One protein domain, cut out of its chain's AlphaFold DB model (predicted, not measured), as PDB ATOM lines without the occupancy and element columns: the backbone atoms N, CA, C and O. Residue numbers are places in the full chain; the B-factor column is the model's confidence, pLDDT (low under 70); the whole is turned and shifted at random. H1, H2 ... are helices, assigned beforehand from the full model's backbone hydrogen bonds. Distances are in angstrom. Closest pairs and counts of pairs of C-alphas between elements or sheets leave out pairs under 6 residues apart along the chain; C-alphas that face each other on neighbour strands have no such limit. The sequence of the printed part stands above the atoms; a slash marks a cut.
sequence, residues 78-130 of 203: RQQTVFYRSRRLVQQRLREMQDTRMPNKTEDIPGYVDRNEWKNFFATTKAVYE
ATOM      1  N   ARG A  78      57.310 -11.321  27.767       54.84
ATOM      2  CA  ARG A  78      58.401 -12.154  27.225       54.84
ATOM      3  C   ARG A  78      58.387 -13.590  27.760       54.84
ATOM      4  O   ARG A  78      58.493 -14.524  26.972       54.84
ATOM      5  N   GLN A  79      58.219 -13.796  29.061       53.09
ATOM      6  CA  GLN A  79      58.249 -15.129  29.676       53.09
ATOM      7  C   GLN A  79      56.995 -15.957  29.336       53.09
ATOM      8  O   GLN A  79      57.098 -17.163  29.104       53.09
ATOM      9  N   GLN A  80      55.834 -15.308  29.175       56.22
ATOM     10  CA  GLN A  80      54.616 -15.976  28.698       56.22
ATOM     11  C   GLN A  80      54.808 -16.575  27.300       56.22
ATOM     12  O   GLN A  80      54.482 -17.740  27.070       56.22
ATOM     13  N   THR A  81      55.389 -15.817  26.366       64.62
ATOM     14  CA  THR A  81      55.582 -16.306  24.989       64.62
ATOM     15  C   THR A  81      56.485 -17.539  24.915       64.62
ATOM     16  O   THR A  81      56.200 -18.458  24.145       64.62
ATOM     17  N   VAL A  82      57.531 -17.606  25.745       74.69
ATOM     18  CA  VAL A  82      58.446 -18.756  25.822       74.69
ATOM     19  C   VAL A  82      57.733 -19.982  26.392       74.69
ATOM     20  O   VAL A  82      57.869 -21.082  25.847       74.69
ATOM     21  N   PHE A  83      56.914 -19.799  27.428       77.50
ATOM     22  CA  PHE A  83      56.122 -20.876  28.013       77.50
ATOM     23  C   PHE A  83      55.107 -21.452  27.018       77.50
ATOM     24  O   PHE A  83      55.085 -22.663  26.789       77.50
ATOM     25  N   TYR A  84      54.307 -20.605  26.362       76.31
ATOM     26  CA  TYR A  84      53.309 -21.066  25.392       76.31
ATOM     27  C   TYR A  84      53.946 -21.727  24.165       76.31
ATOM     28  O   TYR A  84      53.433 -22.745  23.693       76.31
ATOM     29  N   ARG A  85      55.088 -21.218  23.681       83.19
ATOM     30  CA  ARG A  85      55.867 -21.875  22.616       83.19
ATOM     31  C   ARG A  85      56.353 -23.256  23.041       83.19
ATOM     32  O   ARG A  85      56.166 -24.214  22.296       83.19
ATOM     33  N   SER A  86      56.910 -23.369  24.244       74.25
ATOM     34  CA  SER A  86      57.415 -24.639  24.779       74.25
ATOM     35  C   SER A  86      56.287 -25.652  24.977       74.25
ATOM     36  O   SER A  86      56.397 -26.797  24.543       74.25
ATOM     37  N   ARG A  87      55.152 -25.221  25.541       80.62
ATOM     38  CA  ARG A  87      53.962 -26.065  25.711       80.62
ATOM     39  C   ARG A  87      53.436 -26.563  24.370       80.62
ATOM     40  O   ARG A  87      53.147 -27.750  24.240       80.62
ATOM     41  N   ARG A  88      53.342 -25.677  23.373       83.44
ATOM     42  CA  ARG A  88      52.914 -26.040  22.017       83.44
ATOM     43  C   ARG A  88      53.859 -27.066  21.399       83.44
ATOM     44  O   ARG A  88      53.373 -28.046  20.853       83.44
ATOM     45  N   LEU A  89      55.174 -26.882  21.533       87.94
ATOM     46  CA  LEU A  89      56.172 -27.810  20.998       87.94
ATOM     47  C   LEU A  89      56.061 -29.199  21.643       87.94
ATOM     48  O   LEU A  89      56.057 -30.202  20.941       87.94
ATOM     49  N   VAL A  90      55.915 -29.265  22.969       80.56
ATOM     50  CA  VAL A  90      55.764 -30.536  23.697       80.56
ATOM     51  C   VAL A  90      54.449 -31.227  23.333       80.56
ATOM     52  O   VAL A  90      54.439 -32.426  23.070       80.56
ATOM     53  N   GLN A  91      53.345 -30.481  23.267       79.38
ATOM     54  CA  GLN A  91      52.050 -31.029  22.857       79.38
ATOM     55  C   GLN A  91      52.060 -31.500  21.401       79.38
ATOM     56  O   GLN A  91      51.451 -32.519  21.090       79.38
ATOM     57  N   GLN A  92      52.752 -30.780  20.520       82.69
ATOM     58  CA  GLN A  92      52.920 -31.162  19.125       82.69
ATOM     59  C   GLN A  92      53.775 -32.425  19.004       82.69
ATOM     60  O   GLN A  92      53.335 -33.378  18.375       82.69
ATOM     61  N   ARG A  93      54.930 -32.488  19.676       82.00
ATOM     62  CA  ARG A  93      55.792 -33.680  19.705       82.00
ATOM     63  C   ARG A  93      55.076 -34.905  20.260       82.00
ATOM     64  O   ARG A  93      55.248 -36.001  19.742       82.00
ATOM     65  N   LEU A  94      54.263 -34.724  21.299       78.06
ATOM     66  CA  LEU A  94      53.452 -35.802  21.856       78.06
ATOM     67  C   LEU A  94      52.413 -36.301  20.846       78.06
ATOM     68  O   LEU A  94      52.215 -37.505  20.733       78.06
ATOM     69  N   ARG A  95      51.782 -35.383  20.109       84.19
ATOM     70  CA  ARG A  95      50.804 -35.717  19.070       84.19
ATOM     71  C   ARG A  95      51.468 -36.432  17.897       84.19
ATOM     72  O   ARG A  95      51.049 -37.524  17.569       84.19
ATOM     73  N   GLU A  96      52.584 -35.911  17.388       83.56
ATOM     74  CA  GLU A  96      53.389 -36.548  16.335       83.56
ATOM     75  C   GLU A  96      53.831 -37.966  16.729       83.56
ATOM     76  O   GLU A  96      53.744 -38.888  15.922       83.56
ATOM     77  N   MET A  97      54.262 -38.168  17.978       77.00
ATOM     78  CA  MET A  97      54.642 -39.481  18.514       77.00
ATOM     79  C   MET A  97      53.452 -40.448  18.626       77.00
ATOM     80  O   MET A  97      53.605 -41.656  18.446       77.00
ATOM     81  N   GLN A  98      52.259 -39.940  18.942       70.25
ATOM     82  CA  GLN A  98      51.028 -40.734  18.952       70.25
ATOM     83  C   GLN A  98      50.563 -41.058  17.528       70.25
ATOM     84  O   GLN A  98      50.202 -42.200  17.255       70.25
ATOM     85  N   ASP A  99      50.649 -40.095  16.616       74.00
ATOM     86  CA  ASP A  99      50.235 -40.228  15.221       74.00
ATOM     87  C   ASP A  99      51.158 -41.186  14.453       74.00
ATOM     88  O   ASP A  99      50.673 -41.993  13.672       74.00
ATOM     89  N   THR A 100      52.468 -41.193  14.735       69.56
ATOM     90  CA  THR A 100      53.422 -42.187  14.185       69.56
ATOM     91  C   THR A 100      53.261 -43.584  14.783       69.56
ATOM     92  O   THR A 100      53.634 -44.572  14.153       69.56
ATOM     93  N   ARG A 101      52.672 -43.705  15.979       64.12
ATOM     94  CA  ARG A 101      52.394 -45.003  16.621       64.12
ATOM     95  C   ARG A 101      51.215 -45.744  15.982       64.12
ATOM     96  O   ARG A 101      51.165 -46.968  16.092       64.12
ATOM     97  N   MET A 102      50.271 -45.033  15.370       60.97
ATOM     98  CA  MET A 102      49.054 -45.614  14.793       60.97
ATOM     99  C   MET A 102      49.291 -46.426  13.506       60.97
ATOM    100  O   MET A 102      48.908 -47.595  13.510       60.97
ATOM    101  N   PRO A 103      49.953 -45.910  12.447       61.25
ATOM    102  CA  PRO A 103      50.096 -46.636  11.185       61.25
ATOM    103  C   PRO A 103      50.873 -47.949  11.355       61.25
ATOM    104  O   PRO A 103      50.406 -48.985  10.894       61.25
ATOM    105  N   ASN A 104      51.952 -47.945  12.147       65.94
ATOM    106  CA  ASN A 104      52.787 -49.130  12.403       65.94
ATOM    107  C   ASN A 104      52.057 -50.274  13.138       65.94
ATOM    108  O   ASN A 104      52.605 -51.364  13.267       65.94
ATOM    109  N   LYS A 105      50.868 -50.028  13.701       62.88
ATOM    110  CA  LYS A 105      50.075 -51.035  14.429       62.88
ATOM    111  C   LYS A 105      48.780 -51.422  13.721       62.88
ATOM    112  O   LYS A 105      48.151 -52.397  14.122       62.88
ATOM    113  N   THR A 106      48.356 -50.649  12.724       65.12
ATOM    114  CA  THR A 106      47.106 -50.872  11.988       65.12
ATOM    115  C   THR A 106      47.324 -51.440  10.590       65.12
ATOM    116  O   THR A 106      46.348 -51.798   9.942       65.12
ATOM    117  N   GLU A 107      48.574 -51.526  10.128       72.06
ATOM    118  CA  GLU A 107      48.938 -52.009   8.789       72.06
ATOM    119  C   GLU A 107      48.441 -53.439   8.518       72.06
ATOM    120  O   GLU A 107      47.937 -53.724   7.435       72.06
ATOM    121  N   ASP A 108      48.442 -54.299   9.540       72.50
ATOM    122  CA  ASP A 108      47.967 -55.681   9.422       72.50
ATOM    123  C   ASP A 108      46.434 -55.827   9.539       72.50
ATOM    124  O   ASP A 108      45.886 -56.890   9.234       72.50
ATOM    125  N   ILE A 109      45.713 -54.786   9.985       74.94
ATOM    126  CA  ILE A 109      44.268 -54.862  10.276       74.94
ATOM    127  C   ILE A 109      43.440 -55.173   9.021       74.94
ATOM    128  O   ILE A 109      42.628 -56.098   9.100       74.94
ATOM    129  N   PRO A 110      43.633 -54.488   7.873       78.38
ATOM    130  CA  PRO A 110      42.944 -54.854   6.637       78.38
ATOM    131  C   PRO A 110      43.224 -56.309   6.230       78.38
ATOM    132  O   PRO A 110      42.297 -57.053   5.926       78.38
ATOM    133  N   GLY A 111      44.479 -56.761   6.363       83.25
ATOM    134  CA  GLY A 111      44.882 -58.126   6.018       83.25
ATOM    135  C   GLY A 111      44.203 -59.216   6.857       83.25
ATOM    136  O   GLY A 111      43.938 -60.301   6.340       83.25
ATOM    137  N   TYR A 112      43.883 -58.951   8.127       80.06
ATOM    138  CA  TYR A 112      43.123 -59.892   8.964       80.06
ATOM    139  C   TYR A 112      41.628 -59.926   8.633       80.06
ATOM    140  O   TYR A 112      41.010 -60.985   8.763       80.06
ATOM    141  N   VAL A 113      41.047 -58.797   8.214       76.94
ATOM    142  CA  VAL A 113      39.638 -58.729   7.790       76.94
ATOM    143  C   VAL A 113      39.444 -59.522   6.501       76.94
ATOM    144  O   VAL A 113      38.562 -60.377   6.443       76.94
ATOM    145  N   ASP A 114      40.329 -59.325   5.523       85.69
ATOM    146  CA  ASP A 114      40.267 -60.000   4.222       85.69
ATOM    147  C   ASP A 114      40.445 -61.522   4.342       85.69
ATOM    148  O   ASP A 114      39.844 -62.290   3.591       85.69
ATOM    149  N   ARG A 115      41.236 -61.980   5.325       90.25
ATOM    150  CA  ARG A 115      41.443 -63.409   5.627       90.25
ATOM    151  C   ARG A 115      40.437 -63.992   6.629       90.25
ATOM    152  O   ARG A 115      40.548 -65.165   6.983       90.25
ATOM    153  N   ASN A 116      39.450 -63.210   7.083       85.56
ATOM    154  CA  ASN A 116      38.448 -63.604   8.087       85.56
ATOM    155  C   ASN A 116      39.069 -64.106   9.418       85.56
ATOM    156  O   ASN A 116      38.497 -64.923  10.145       85.56
ATOM    157  N   GLU A 117      40.255 -63.603   9.768       85.94
ATOM    158  CA  GLU A 117      41.018 -63.983  10.959       85.94
ATOM    159  C   GLU A 117      40.582 -63.167  12.188       85.94
ATOM    160  O   GLU A 117      41.345 -62.393  12.775       85.94
ATOM    161  N   TRP A 118      39.333 -63.359  12.617       81.06
ATOM    162  CA  TRP A 118      38.710 -62.555  13.677       81.06
ATOM    163  C   TRP A 118      39.513 -62.496  14.981       81.06
ATOM    164  O   TRP A 118      39.584 -61.446  15.618       81.06
ATOM    165  N   LYS A 119      40.177 -63.589  15.377       83.56
ATOM    166  CA  LYS A 119      41.018 -63.608  16.587       83.56
ATOM    167  C   LYS A 119      42.181 -62.612  16.506       83.56
ATOM    168  O   LYS A 119      42.425 -61.892  17.474       83.56
ATOM    169  N   ASN A 120      42.856 -62.547  15.362       84.50
ATOM    170  CA  ASN A 120      44.008 -61.671  15.153       84.50
ATOM    171  C   ASN A 120      43.568 -60.217  14.948       84.50
ATOM    172  O   ASN A 120      44.198 -59.303  15.482       84.50
ATOM    173  N   PHE A 121      42.423 -60.004  14.296       81.06
ATOM    174  CA  PHE A 121      41.777 -58.695  14.200       81.06
ATOM    175  C   PHE A 121      41.466 -58.100  15.584       81.06
ATOM    176  O   PHE A 121      41.865 -56.971  15.883       81.06
ATOM    177  N   PHE A 122      40.815 -58.866  16.471       77.44
ATOM    178  CA  PHE A 122      40.503 -58.401  17.828       77.44
ATOM    179  C   PHE A 122      41.762 -58.192  18.678       77.44
ATOM    180  O   PHE A 122      41.830 -57.216  19.426       77.44
ATOM    181  N   ALA A 123      42.769 -59.062  18.555       78.69
ATOM    182  CA  ALA A 123      44.037 -58.914  19.269       78.69
ATOM    183  C   ALA A 123      44.800 -57.645  18.843       78.69
ATOM    184  O   ALA A 123      45.260 -56.885  19.699       78.69
ATOM    185  N   THR A 124      44.868 -57.375  17.538       77.44
ATOM    186  CA  THR A 124      45.549 -56.201  16.965       77.44
ATOM    187  C   THR A 124      44.811 -54.913  17.316       77.44
ATOM    188  O   THR A 124      45.413 -53.968  17.821       77.44
ATOM    189  N   THR A 125      43.481 -54.906  17.180       75.12
ATOM    190  CA  THR A 125      42.630 -53.776  17.589       75.12
ATOM    191  C   THR A 125      42.813 -53.462  19.075       75.12
ATOM    192  O   THR A 125      43.012 -52.310  19.461       75.12
ATOM    193  N   LYS A 126      42.849 -54.488  19.931       76.25
ATOM    194  CA  LYS A 126      43.109 -54.316  21.363       76.25
ATOM    195  C   LYS A 126      44.489 -53.699  21.630       76.25
ATOM    196  O   LYS A 126      44.592 -52.808  22.464       76.25
ATOM    197  N   ALA A 127      45.524 -54.094  20.892       71.06
ATOM    198  CA  ALA A 127      46.884 -53.562  21.035       71.06
ATOM    199  C   ALA A 127      47.077 -52.123  20.496       71.06
ATOM    200  O   ALA A 127      48.022 -51.428  20.904       71.06
ATOM    201  N   VAL A 128      46.207 -51.676  19.582       73.00
ATOM    202  CA  VAL A 128      46.160 -50.299  19.053       73.00
ATOM    203  C   VAL A 128      45.557 -49.349  20.085       73.00
ATOM    204  O   VAL A 128      46.148 -48.307  20.371       73.00
ATOM    205  N   TYR A 129      44.426 -49.736  20.678       66.44
ATOM    206  CA  TYR A 129      43.670 -48.873  21.586       66.44
ATOM    207  C   TYR A 129      44.047 -49.019  23.063       66.44
ATOM    208  O   TYR A 129      43.731 -48.116  23.835       66.44
ATOM    209  N   GLU A 130      44.728 -50.093  23.488       69.12
ATOM    210  CA  GLU A 130      45.171 -50.210  24.882       69.12
ATOM    211  C   GLU A 130      46.291 -49.195  25.207       69.12
ATOM    212  O   GLU A 130      47.383 -49.228  24.615       69.12
TER     213      GLU A 130
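AT A GLANCE: This is residues 78 to 130 of the 203 residues of an uncharacterized protein of Schistocephalus solidus (UniProt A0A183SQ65). One long helix, H1, sticks out like a rod from a small helical head, in which H2 and H3 make one side and H4 folds back beside them. Residues 78 to 100 of H1 stand free and make most of the length. The printed part has 53 residues, with four named helices in the order H1, H2, H3, H4 and no named strand, and the class is all helix. The whole is extended, with a radius of gyration of the C-alphas of 17.8 A, and spans 58 by 16 by 9 A.

HOW THE PARTS SIT: H1, residues 78 to 101, touches no helix, and it meets H2, residues 103 to 106, only through their link. H3, residues 108 to 114, is apart from H1, and H2 and H3 meet only through their link. H4, residues 118 to 129, is apart from H1. H2 and H4 touch, H4 with residues 124 to 128 alone, and their closest C-alphas, those of Lys 105 and Val 128, are 6.1 A apart. H3 and H4 form a helical hairpin: they touch, with the closest C-alphas, those of Tyr 112 and Phe 121, 5.5 A apart. They run opposite ways at a shallow tilt of 31 degrees. In H1, H3 and H4 every O i to N i+4 pair is within hydrogen-bond range; H2 is too short for such a pair.

IN THESE COORDINATES: H1 begins at C-alpha 78, (58.401, -12.154, 27.225), and is 35.0 A long from first to last C-alpha. H2 measures 5.2 A and H3 10.2 A. H4 is 16.6 A long and ends at C-alpha 129, (43.670, -48.873, 21.586).

THE WHOLE: The C-alphas of Arg 78 and Asn 116 are the two farthest apart, at 58.4 A. Without the free stretch, the body of 30 residues spans 24 by 15 by 7 A. The printed part has no cut, and its three links between helices are tight. The mean pLDDT of the printed part is 75.3, with values under 70 at residues 78 to 81, 100 to 106 and 129 to 130.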